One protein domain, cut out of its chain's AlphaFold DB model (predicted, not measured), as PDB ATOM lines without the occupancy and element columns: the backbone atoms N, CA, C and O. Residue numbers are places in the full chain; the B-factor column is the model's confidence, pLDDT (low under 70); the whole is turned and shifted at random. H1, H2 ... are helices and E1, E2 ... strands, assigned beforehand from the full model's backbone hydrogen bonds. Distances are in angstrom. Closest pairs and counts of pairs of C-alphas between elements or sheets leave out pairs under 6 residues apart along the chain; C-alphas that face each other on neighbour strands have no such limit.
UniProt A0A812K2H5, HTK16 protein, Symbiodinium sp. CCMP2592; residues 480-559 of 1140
ATOM      1  N   ARG A 480      14.859  27.463 -24.193       76.06
ATOM      2  CA  ARG A 480      15.120  27.134 -25.586       76.06
ATOM      3  C   ARG A 480      16.442  26.387 -25.689       76.06
ATOM      4  O   ARG A 480      17.437  26.789 -25.088       76.06
ATOM      5  N   GLU A 481      16.454  25.345 -26.507       81.88
ATOM      6  CA  GLU A 481      17.662  24.683 -26.993       81.88
ATOM      7  C   GLU A 481      17.764  24.907 -28.505       81.88
ATOM      8  O   GLU A 481      16.765  24.823 -29.218       81.88
ATOM      9  N   MET A 482      18.960  25.220 -29.001       79.00
ATOM     10  CA  MET A 482      19.238  25.358 -30.430       79.00
ATOM     11  C   MET A 482      20.589  24.739 -30.773       79.00
ATOM     12  O   MET A 482      21.558  24.915 -30.037       79.00
ATOM     13  N   LEU A 483      20.667  24.077 -31.926       78.69
ATOM     14  CA  LEU A 483      21.931  23.744 -32.574       78.69
ATOM     15  C   LEU A 483      22.227  24.812 -33.634       78.69
ATOM     16  O   LEU A 483      21.352  25.167 -34.423       78.69
ATOM     17  N   ILE A 484      23.444  25.349 -33.618       78.38
ATOM     18  CA  ILE A 484      23.913  26.417 -34.501       78.38
ATOM     19  C   ILE A 484      25.139  25.888 -35.256       78.38
ATOM     20  O   ILE A 484      26.153  25.589 -34.616       78.38
ATOM     21  N   PRO A 485      25.073  25.765 -36.594       67.44
ATOM     22  CA  PRO A 485      26.199  25.296 -37.382       67.44
ATOM     23  C   PRO A 485      27.218  26.422 -37.618       67.44
ATOM     24  O   PRO A 485      26.867  27.583 -37.887       67.44
ATOM     25  N   LEU A 486      28.484  26.033 -37.516       69.81
ATOM     26  CA  LEU A 486      29.704  26.814 -37.680       69.81
ATOM     27  C   LEU A 486      30.513  26.249 -38.862       69.81
ATOM     28  O   LEU A 486      30.308  25.112 -39.273       69.81
ATOM     29  N   THR A 487      31.439  27.037 -39.397       64.62
ATOM     30  CA  THR A 487      32.468  26.573 -40.331       64.62
ATOM     31  C   THR A 487      33.494  25.693 -39.617       64.62
ATOM     32  O   THR A 487      33.540  25.643 -38.385       64.62
ATOM     33  N   ASP A 488      34.369  25.051 -40.389       50.28
ATOM     34  CA  ASP A 488      35.437  24.186 -39.873       50.28
ATOM     35  C   ASP A 488      36.461  24.949 -39.002       50.28
ATOM     36  O   ASP A 488      37.054  24.377 -38.092       50.28
ATOM     37  N   GLU A 489      36.592  26.269 -39.197       50.44
ATOM     38  CA  GLU A 489      37.372  27.179 -38.334       50.44
ATOM     39  C   GLU A 489      36.563  27.758 -37.144       50.44
ATOM     40  O   GLU A 489      37.019  28.658 -36.440       50.44
ATOM     41  N   GLY A 490      35.342  27.270 -36.899       55.34
ATOM     42  CA  GLY A 490      34.508  27.652 -35.751       55.34
ATOM     43  C   GLY A 490      33.756  28.986 -35.880       55.34
ATOM     44  O   GLY A 490      33.183  29.462 -34.896       55.34
ATOM     45  N   ALA A 491      33.712  29.597 -37.068       57.41
ATOM     46  CA  ALA A 491      32.971  30.837 -37.313       57.41
ATOM     47  C   ALA A 491      31.497  30.561 -37.693       57.41
ATOM     48  O   ALA A 491      31.207  29.567 -38.351       57.41
ATOM     49  N   PRO A 492      30.519  31.410 -37.329       58.50
ATOM     50  CA  PRO A 492      29.121  31.195 -37.710       58.50
ATOM     51  C   PRO A 492      28.915  31.338 -39.229       58.50
ATOM     52  O   PRO A 492      29.258  32.364 -39.808       58.50
ATOM     53  N   ILE A 493      28.295  30.333 -39.867       56.56
ATOM     54  CA  ILE A 493      28.230  30.194 -41.344       56.56
ATOM     55  C   ILE A 493      27.537  31.380 -42.057       56.56
ATOM     56  O   ILE A 493      27.769  31.610 -43.243       56.56
ATOM     57  N   LYS A 494      26.666  32.138 -41.374       62.97
ATOM     58  CA  LYS A 494      25.921  33.279 -41.947       62.97
ATOM     59  C   LYS A 494      25.758  34.419 -40.929       62.97
ATOM     60  O   LYS A 494      25.652  34.127 -39.738       62.97
ATOM     61  N   PRO A 495      25.600  35.690 -41.358       54.59
ATOM     62  CA  PRO A 495      25.334  36.814 -40.449       54.59
ATOM     63  C   PRO A 495      24.124  36.593 -39.528       54.59
ATOM     64  O   PRO A 495      24.214  36.828 -38.329       54.59
ATOM     65  N   ALA A 496      23.028  36.021 -40.043       54.75
ATOM     66  CA  ALA A 496      21.853  35.666 -39.238       54.75
ATOM     67  C   ALA A 496      22.151  34.633 -38.126       54.75
ATOM     68  O   ALA A 496      21.453  34.581 -37.118       54.75
ATOM     69  N   HIS A 497      23.209  33.821 -38.260       61.81
ATOM     70  CA  HIS A 497      23.624  32.905 -37.195       61.81
ATOM     71  C   HIS A 497      24.346  33.655 -36.060       61.81
ATOM     72  O   HIS A 497      24.287  33.198 -34.924       61.81
ATOM     73  N   MET A 498      24.968  34.820 -36.308       60.28
ATOM     74  CA  MET A 498      25.528  35.663 -35.233       60.28
ATOM     75  C   MET A 498      24.431  36.208 -34.309       60.28
ATOM     76  O   MET A 498      24.611  36.246 -33.093       60.28
ATOM     77  N   GLU A 499      23.280  36.571 -34.874       61.62
ATOM     78  CA  GLU A 499      22.118  37.037 -34.116       61.62
ATOM     79  C   GLU A 499      21.499  35.903 -33.280       61.62
ATOM     80  O   GLU A 499      21.213  36.084 -32.100       61.62
ATOM     81  N   LEU A 500      21.414  34.683 -33.830       63.16
ATOM     82  CA  LEU A 500      20.993  33.491 -33.076       63.16
ATOM     83  C   LEU A 500      21.992  33.071 -31.983       63.16
ATOM     84  O   LEU A 500      21.585  32.509 -30.962       63.16
ATOM     85  N   MET A 501      23.287  33.346 -32.172       61.81
ATOM     86  CA  MET A 501      24.333  33.090 -31.175       61.81
ATOM     87  C   MET A 501      24.202  34.009 -29.956       61.81
ATOM     88  O   MET A 501      24.464  33.559 -28.835       61.81
ATOM     89  N   ALA A 502      23.815  35.276 -30.138       65.19
ATOM     90  CA  ALA A 502      23.575  36.213 -29.038       65.19
ATOM     91  C   ALA A 502      22.504  35.658 -28.079       65.19
ATOM     92  O   ALA A 502      21.458  35.181 -28.516       65.19
ATOM     93  N   GLY A 503      22.773  35.648 -26.769       64.88
ATOM     94  CA  GLY A 503      21.800  35.189 -25.768       64.88
ATOM     95  C   GLY A 503      20.563  36.088 -25.756       64.88
ATOM     96  O   GLY A 503      20.699  37.295 -25.962       64.88
ATOM     97  N   ARG A 504      19.362  35.536 -25.527       72.88
ATOM     98  CA  ARG A 504      18.181  36.394 -25.347       72.88
ATOM     99  C   ARG A 504      18.369  37.267 -24.093       72.88
ATOM    100  O   ARG A 504      18.658  36.716 -23.025       72.88
ATOM    101  N   PRO A 505      18.210  38.602 -24.196       69.50
ATOM    102  CA  PRO A 505      18.390  39.495 -23.056       69.50
ATOM    103  C   PRO A 505      17.402  39.120 -21.951       69.50
ATOM    104  O   PRO A 505      16.224  38.889 -22.222       69.50
ATOM    105  N   GLY A 506      17.893  39.022 -20.716       77.75
ATOM    106  CA  GLY A 506      17.125  38.504 -19.582       77.75
ATOM    107  C   GLY A 506      17.347  37.018 -19.258       77.75
ATOM    108  O   GLY A 506      16.926  36.598 -18.188       77.75
ATOM    109  N   THR A 507      18.047  36.237 -20.097       84.88
ATOM    110  CA  THR A 507      18.276  34.792 -19.861       84.88
ATOM    111  C   THR A 507      19.754  34.410 -19.757       84.88
ATOM    112  O   THR A 507      20.588  34.862 -20.544       84.88
ATOM    113  N   TRP A 508      20.084  33.531 -18.809       89.94
ATOM    114  CA  TRP A 508      21.389  32.871 -18.742       89.94
ATOM    115  C   TRP A 508      21.558  31.983 -19.974       89.94
ATOM    116  O   TRP A 508      20.660  31.216 -20.312       89.94
ATOM    117  N   THR A 509      22.692  32.081 -20.667       90.00
ATOM    118  CA  THR A 509      22.916  31.353 -21.926       90.00
ATOM    119  C   THR A 509      24.174  30.499 -21.838       90.00
ATOM    120  O   THR A 509      25.288  31.025 -21.841       90.00
ATOM    121  N   LEU A 510      24.009  29.178 -21.819       91.12
ATOM    122  CA  LEU A 510      25.102  28.221 -21.971       91.12
ATOM    123  C   LEU A 510      25.337  27.944 -23.460       91.12
ATOM    124  O   LEU A 510      24.399  27.679 -24.214       91.12
ATOM    125  N   ARG A 511      26.597  27.998 -23.889       89.88
ATOM    126  CA  ARG A 511      27.056  27.535 -25.204       89.88
ATOM    127  C   ARG A 511      28.018  26.368 -25.004       89.88
ATOM    128  O   ARG A 511      28.977  26.526 -24.257       89.88
ATOM    129  N   THR A 512      27.804  25.253 -25.692       88.12
ATOM    130  CA  THR A 512      28.661  24.056 -25.627       88.12
ATOM    131  C   THR A 512      28.981  23.583 -27.042       88.12
ATOM    132  O   THR A 512      28.092  23.542 -27.895       88.12
ATOM    133  N   LEU A 513      30.239  23.252 -27.323       80.38
ATOM    134  CA  LEU A 513      30.651  22.670 -28.599       80.38
ATOM    135  C   LEU A 513      30.328  21.169 -28.586       80.38
ATOM    136  O   LEU A 513      30.744  20.462 -27.673       80.38
ATOM    137  N   VAL A 514      29.566  20.695 -29.575       76.19
ATOM    138  CA  VAL A 514      29.054  19.307 -29.624       76.19
ATOM    139  C   VAL A 514      29.708  18.485 -30.742       76.19
ATOM    140  O   VAL A 514      29.660  17.261 -30.714       76.19
ATOM    141  N   GLY A 515      30.374  19.139 -31.694       67.31
ATOM    142  CA  GLY A 515      31.206  18.483 -32.698       67.31
ATOM    143  C   GLY A 515      31.932  19.493 -33.593       67.31
ATOM    144  O   GLY A 515      31.738  20.704 -33.425       67.31
ATOM    145  N   PRO A 516      32.745  19.020 -34.556       58.41
ATOM    146  CA  PRO A 516      33.313  19.865 -35.602       58.41
ATOM    147  C   PRO A 516      32.194  20.645 -36.301       58.41
ATOM    148  O   PRO A 516      31.182  20.068 -36.695       58.41
ATOM    149  N   GLY A 517      32.329  21.969 -36.381       64.81
ATOM    150  CA  GLY A 517      31.316  22.824 -37.002       64.81
ATOM    151  C   GLY A 517      29.950  22.892 -36.287       64.81
ATOM    152  O   GLY A 517      28.997  23.373 -36.900       64.81
ATOM    153  N   LEU A 518      29.786  22.449 -35.027       73.25
ATOM    154  CA  LEU A 518      28.460  22.442 -34.377       73.25
ATOM    155  C   LEU A 518      28.453  22.861 -32.898       73.25
ATOM    156  O   LEU A 518      29.033  22.207 -32.030       73.25
ATOM    157  N   MET A 519      27.691  23.919 -32.596       81.12
ATOM    158  CA  MET A 519      27.477  24.437 -31.241       81.12
ATOM    159  C   MET A 519      26.029  24.245 -30.778       81.12
ATOM    160  O   MET A 519      25.088  24.523 -31.517       81.12
ATOM    161  N   ARG A 520      25.842  23.847 -29.520       87.38
ATOM    162  CA  ARG A 520      24.556  23.831 -28.812       87.38
ATOM    163  C   ARG A 520      24.445  25.075 -27.934       87.38
ATOM    164  O   ARG A 520      25.354  25.376 -27.165       87.38
ATOM    165  N   LYS A 521      23.329  25.789 -28.044       88.62
ATOM    166  CA  LYS A 521      22.954  26.937 -27.212       88.62
ATOM    167  C   LYS A 521      21.747  26.546 -26.364       88.62
ATOM    168  O   LYS A 521      20.762  26.052 -26.911       88.62
ATOM    169  N   GLN A 522      21.815  26.775 -25.060       90.38
ATOM    170  CA  GLN A 522      20.734  26.522 -24.106       90.38
ATOM    171  C   GLN A 522      20.485  27.784 -23.273       90.38
ATOM    172  O   GLN A 522      21.432  28.410 -22.799       90.38
ATOM    173  N   GLU A 523      19.219  28.172 -23.129       90.12
ATOM    174  CA  GLU A 523      18.798  29.387 -22.421       90.12
ATOM    175  C   GLU A 523      17.978  29.036 -21.168       90.12
ATOM    176  O   GLU A 523      17.085  28.189 -21.226       90.12
ATOM    177  N   PHE A 524      18.269  29.703 -20.051       88.69
ATOM    178  CA  PHE A 524      17.704  29.445 -18.722       88.69
ATOM    179  C   PHE A 524      17.270  30.761 -18.052       88.69
ATOM    180  O   PHE A 524      17.909  31.800 -18.229       88.69
ATOM    181  N   GLU A 525      16.199  30.721 -17.258       84.06
ATOM    182  CA  GLU A 525      15.785  31.839 -16.392       84.06
ATOM    183  C   GLU A 525      16.564  31.818 -15.075       84.06
ATOM    184  O   GLU A 525      17.107  32.843 -14.658       84.06
ATOM    185  N   ASP A 526      16.662  30.645 -14.443       83.56
ATOM    186  CA  ASP A 526      17.366  30.494 -13.176       83.56
ATOM    187  C   ASP A 526      18.893  30.418 -13.348       83.56
ATOM    188  O   ASP A 526      19.423  29.793 -14.271       83.56
ATOM    189  N   LYS A 527      19.604  31.052 -12.411       85.06
ATOM    190  CA  LYS A 527      21.069  31.086 -12.366       85.06
ATOM    191  C   LYS A 527      21.662  29.731 -11.975       85.06
ATOM    192  O   LYS A 527      22.717  29.363 -12.487       85.06
ATOM    193  N   GLU A 528      21.042  29.031 -11.032       79.06
ATOM    194  CA  GLU A 528      21.612  27.836 -10.417       79.06
ATOM    195  C   GLU A 528      21.392  26.606 -11.305       79.06
ATOM    196  O   GLU A 528      22.330  25.835 -11.496       79.06
ATOM    197  N   GLU A 529      20.228  26.491 -11.958       79.31
ATOM    198  CA  GLU A 529      19.988  25.535 -13.054       79.31
ATOM    199  C   GLU A 529      21.026  25.725 -14.187       79.31
ATOM    200  O   GLU A 529      21.651  24.760 -14.636       79.31
ATOM    201  N   ALA A 530      21.291  26.973 -14.600       85.12
ATOM    202  CA  ALA A 530      22.292  27.286 -15.628       85.12
ATOM    203  C   ALA A 530      23.738  26.972 -15.191       85.12
ATOM    204  O   ALA A 530      24.561  26.543 -16.005       85.12
ATOM    205  N   TRP A 531      24.058  27.177 -13.910       84.00
ATOM    206  CA  TRP A 531      25.376  26.874 -13.349       84.00
ATOM    207  C   TRP A 531      25.604  25.363 -13.204       84.00
ATOM    208  O   TRP A 531      26.676  24.876 -13.557       84.00
ATOM    209  N   GLN A 532      24.593  24.604 -12.773       78.00
ATOM    210  CA  GLN A 532      24.641  23.138 -12.732       78.00
ATOM    211  C   GLN A 532      24.840  22.545 -14.135       78.00
ATOM    212  O   GLN A 532      25.691  21.674 -14.316       78.00
ATOM    213  N   ALA A 533      24.139  23.069 -15.148       81.38
ATOM    214  CA  ALA A 533      24.339  22.672 -16.542       81.38
ATOM    215  C   ALA A 533      25.762  22.984 -17.054       81.38
ATOM    216  O   ALA A 533      26.344  22.180 -17.787       81.38
ATOM    217  N   PHE A 534      26.347  24.119 -16.649       87.88
ATOM    218  CA  PHE A 534      27.737  24.455 -16.970       87.88
ATOM    219  C   PHE A 534      28.738  23.499 -16.303       87.88
ATOM    220  O   PHE A 534      29.631  23.009 -16.989       87.88
ATOM    221  N   VAL A 535      28.582  23.202 -15.005       77.88
ATOM    222  CA  VAL A 535      29.460  22.262 -14.279       77.88
ATOM    223  C   VAL A 535      29.403  20.873 -14.917       77.88
ATOM    224  O   VAL A 535      30.442  20.316 -15.250       77.88
ATOM    225  N   TYR A 536      28.206  20.369 -15.230       77.44
ATOM    226  CA  TYR A 536      28.029  19.084 -15.915       77.44
ATOM    227  C   TYR A 536      28.721  19.028 -17.296       77.44
ATOM    228  O   TYR A 536      29.338  18.020 -17.650       77.44
ATOM    229  N   CYS A 537      28.674  20.113 -18.080       75.62
ATOM    230  CA  CYS A 537      29.409  20.194 -19.353       75.62
ATOM    231  C   CYS A 537      30.933  20.273 -19.146       75.62
ATOM    232  O   CYS A 537      31.690  19.702 -19.930       75.62
ATOM    233  N   ALA A 538      31.387  20.955 -18.090       69.25
ATOM    234  CA  ALA A 538      32.804  21.092 -17.774       69.25
ATOM    235  C   ALA A 538      33.423  19.765 -17.294       69.25
ATOM    236  O   ALA A 538      34.503  19.405 -17.761       69.25
ATOM    237  N   ASP A 539      32.724  19.018 -16.434       65.19
ATOM    238  CA  ASP A 539      33.159  17.711 -15.920       65.19
ATOM    239  C   ASP A 539      33.166  16.622 -17.011       65.19
ATOM    240  O   ASP A 539      33.949  15.675 -16.952       65.19
ATOM    241  N   THR A 540      32.341  16.780 -18.054       62.84
ATOM    242  CA  THR A 540      32.356  15.930 -19.263       62.84
ATOM    243  C   THR A 540      33.382  16.375 -20.319       62.84
ATOM    244  O   THR A 540      33.398  15.840 -21.427       62.84
ATOM    245  N   VAL A 541      34.275  17.315 -19.975       64.44
ATOM    246  CA  VAL A 541      35.401  17.810 -20.800       64.44
ATOM    247  C   VAL A 541      34.957  18.457 -22.130       64.44
ATOM    248  O   VAL A 541      35.773  18.707 -23.018       64.44
ATOM    249  N   GLN A 542      33.672  18.793 -22.284       70.62
ATOM    250  CA  GLN A 542      33.178  19.483 -23.476       70.62
ATOM    251  C   GLN A 542      33.502  20.984 -23.397       70.62
ATOM    252  O   GLN A 542      33.218  21.610 -22.373       70.62
ATOM    253  N   PRO A 543      34.042  21.615 -24.461       82.44
ATOM    254  CA  PRO A 543      34.244  23.058 -24.479       82.44
ATOM    255  C   PRO A 543      32.913  23.794 -24.286       82.44
ATOM    256  O   PRO A 543      32.030  23.738 -25.147       82.44
ATOM    257  N   CYS A 544      32.764  24.510 -23.170       86.75
ATOM    258  CA  CYS A 544      31.533  25.202 -22.798       86.75
ATOM    259  C   CYS A 544      31.776  26.604 -22.215       86.75
ATOM    260  O   CYS A 544      32.818  26.907 -21.633       86.75
ATOM    261  N   HIS A 545      30.800  27.492 -22.391       85.94
ATOM    262  CA  HIS A 545      30.913  28.923 -22.121       85.94
ATOM    263  C   HIS A 545      29.559  29.490 -21.668       85.94
ATOM    264  O   HIS A 545      28.605  29.546 -22.449       85.94
ATOM    265  N   LEU A 546      29.475  29.916 -20.406       92.06
ATOM    266  CA  LEU A 546      28.258  30.418 -19.765       92.06
ATOM    267  C   LEU A 546      28.216  31.953 -19.771       92.06
ATOM    268  O   LEU A 546      29.158  32.616 -19.327       92.06
ATOM    269  N   LEU A 547      27.099  32.503 -20.246       89.94
ATOM    270  CA  LEU A 547      26.779  33.930 -20.280       89.94
ATOM    271  C   LEU A 547      25.683  34.285 -19.266       89.94
ATOM    272  O   LEU A 547      24.761  33.496 -19.051       89.94
ATOM    273  N   ASP A 548      25.744  35.496 -18.717       88.69
ATOM    274  CA  ASP A 548      24.667  36.082 -17.911       88.69
ATOM    275  C   ASP A 548      23.521  36.685 -18.764       88.69
ATOM    276  O   ASP A 548      23.686  36.876 -19.972       88.69
ATOM    277  N   PRO A 549      22.376  37.044 -18.143       86.56
ATOM    278  CA  PRO A 549      21.263  37.771 -18.770       86.56
ATOM    279  C   PRO A 549      21.597  39.082 -19.495       86.56
ATOM    280  O   PRO A 549      20.744  39.608 -20.213       86.56
ATOM    281  N   SER A 550      22.800  39.629 -19.306       79.00
ATOM    282  CA  SER A 550      23.309  40.830 -19.979       79.00
ATOM    283  C   SER A 550      24.315  40.503 -21.097       79.00
ATOM    284  O   SER A 550      24.883  41.416 -21.691       79.00
ATOM    285  N   GLY A 551      24.529  39.219 -21.403       74.94
ATOM    286  CA  GLY A 551      25.405  38.738 -22.472       74.94
ATOM    287  C   GLY A 551      26.889  38.626 -22.106       74.94
ATOM    288  O   GLY A 551      27.698  38.358 -22.994       74.94
ATOM    289  N   ASN A 552      27.270  38.806 -20.837       81.44
ATOM    290  CA  ASN A 552      28.671  38.757 -20.399       81.44
ATOM    291  C   ASN A 552      29.079  37.343 -19.975       81.44
ATOM    292  O   ASN A 552      28.321  36.652 -19.297       81.44
ATOM    293  N   THR A 553      30.308  36.931 -20.297       85.19
ATOM    294  CA  THR A 553      30.885  35.668 -19.808       85.19
ATOM    295  C   THR A 553      30.947  35.642 -18.282       85.19
ATOM    296  O   THR A 553      31.475  36.564 -17.660       85.19
ATOM    297  N   ARG A 554      30.467  34.547 -17.681       88.75
ATOM    298  CA  ARG A 554      30.607  34.260 -16.243       88.75
ATOM    299  C   ARG A 554      31.465  33.037 -15.950       88.75
ATOM    300  O   ARG A 554      32.132  33.028 -14.921       88.75
ATOM    301  N   ALA A 555      31.489  32.051 -16.844       83.62
ATOM    302  CA  ALA A 555      32.375  30.897 -16.740       83.62
ATOM    303  C   ALA A 555      32.697  30.307 -18.121       83.62
ATOM    304  O   ALA A 555      31.926  30.463 -19.070       83.62
ATOM    305  N   SER A 556      33.832  29.621 -18.231       84.06
ATOM    306  CA  SER A 556      34.265  28.929 -19.450       84.06
ATOM    307  C   SER A 556      35.169  27.746 -19.103       84.06
ATOM    308  O   SER A 556      36.123  27.931 -18.349       84.06
ATOM    309  N   SER A 557      34.909  26.571 -19.679       79.81
ATOM    310  CA  SER A 557      35.769  25.380 -19.601       79.81
ATOM    311  C   SER A 557      36.105  24.912 -21.015       79.81
ATOM    312  O   SER A 557      35.259  25.007 -21.900       79.81
ATOM    313  N   GLY A 558      37.351  24.504 -21.277       68.00
ATOM    314  CA  GLY A 558      37.841  24.082 -22.605       68.00
ATOM    315  C   GLY A 558      37.772  25.128 -23.740       68.00
ATOM    316  O   GLY A 558      38.291  24.894 -24.827       68.00
ATOM    317  N   TRP A 559      37.139  26.284 -23.522       67.50
ATOM    318  CA  TRP A 559      36.774  27.224 -24.580       67.50
ATOM    319  C   TRP A 559      37.923  28.163 -24.966       67.50
ATOM    320  O   TRP A 559      38.081  29.249 -24.400       67.50
TER     321      TRP A 559
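Overview. This is residues 480 to 559 of the 1140 residues of the protein "HTK16 protein" of Symbiodinium sp. CCMP2592 (UniProt A0A812K2H5). A twisted sheet of five strands has a helix over each face: H2, the longer one, packs along E2 and E4, and short H1 lies over the opposite face, near the E1 edge. The printed part has 80 residues, with two named helices and five named strands in the order E1, H1, E2, E3, H2, E4, E5; the class is mixed. The sheet's order is E1, E3, E2, E4, E5, antiparallel throughout. The whole is compact, with a radius of gyration of the C-alphas of 11.8 A and spans of 32 by 28 by 18 A.

Arrangement. Start at edge strand E1, residues 480 to 485, antiparallel to E3, residues 518 to 524; N 482 and O 521 are within hydrogen-bond range at 2.9 A. H1, residues 495 to 501, is on the sheet at a height of 10.4 A; its closest C-alpha pair with E1 is His 497 and Ile 484, 7.0 A. E2, residues 508 to 515, forms a hairpin with E3; look at N 510 and O 522, 2.9 A. H2, residues 527 to 539, is on the opposite face from H1, at a height of 8.2 A, and runs along E4, residues 544 to 547, at 13 degrees on the local plane; their closest C-alphas, Cys 537 and Cys 544, are 6.4 A apart. E4 is antiparallel to E2, with N 511 and O 545 at 2.9 A, and forms a hairpin with edge strand E5, residues 553 to 557, with N 546 and O 555 at 2.8 A. E1, H1, E2 and E3, H2, E4 are split strand-helix-strand units, each with a third strand between its two strands that run the same way; both crossovers are right-handed. Every O i to N i+4 pair is within range in H2, and 2 of 3 in H1.

Along the chain. Find C-alpha 480 at (15.120, 27.134, -25.586), where E1 begins. E2 runs 22.3 A, E3 20.2 A and H2 18.4 A, from C-alpha 527 at (21.069, 31.086, -12.366). E5 ends at C-alpha 557, (35.769, 25.380, -19.601).

Size, cuts and confidence. The C-alphas farthest apart, of Asp 488 and Asp 526, are 32.8 A apart. The printed part has no cut, and no link is long. Mean pLDDT of the printed part is 75.4; look for values under 70 at residues 485 to 503, among others.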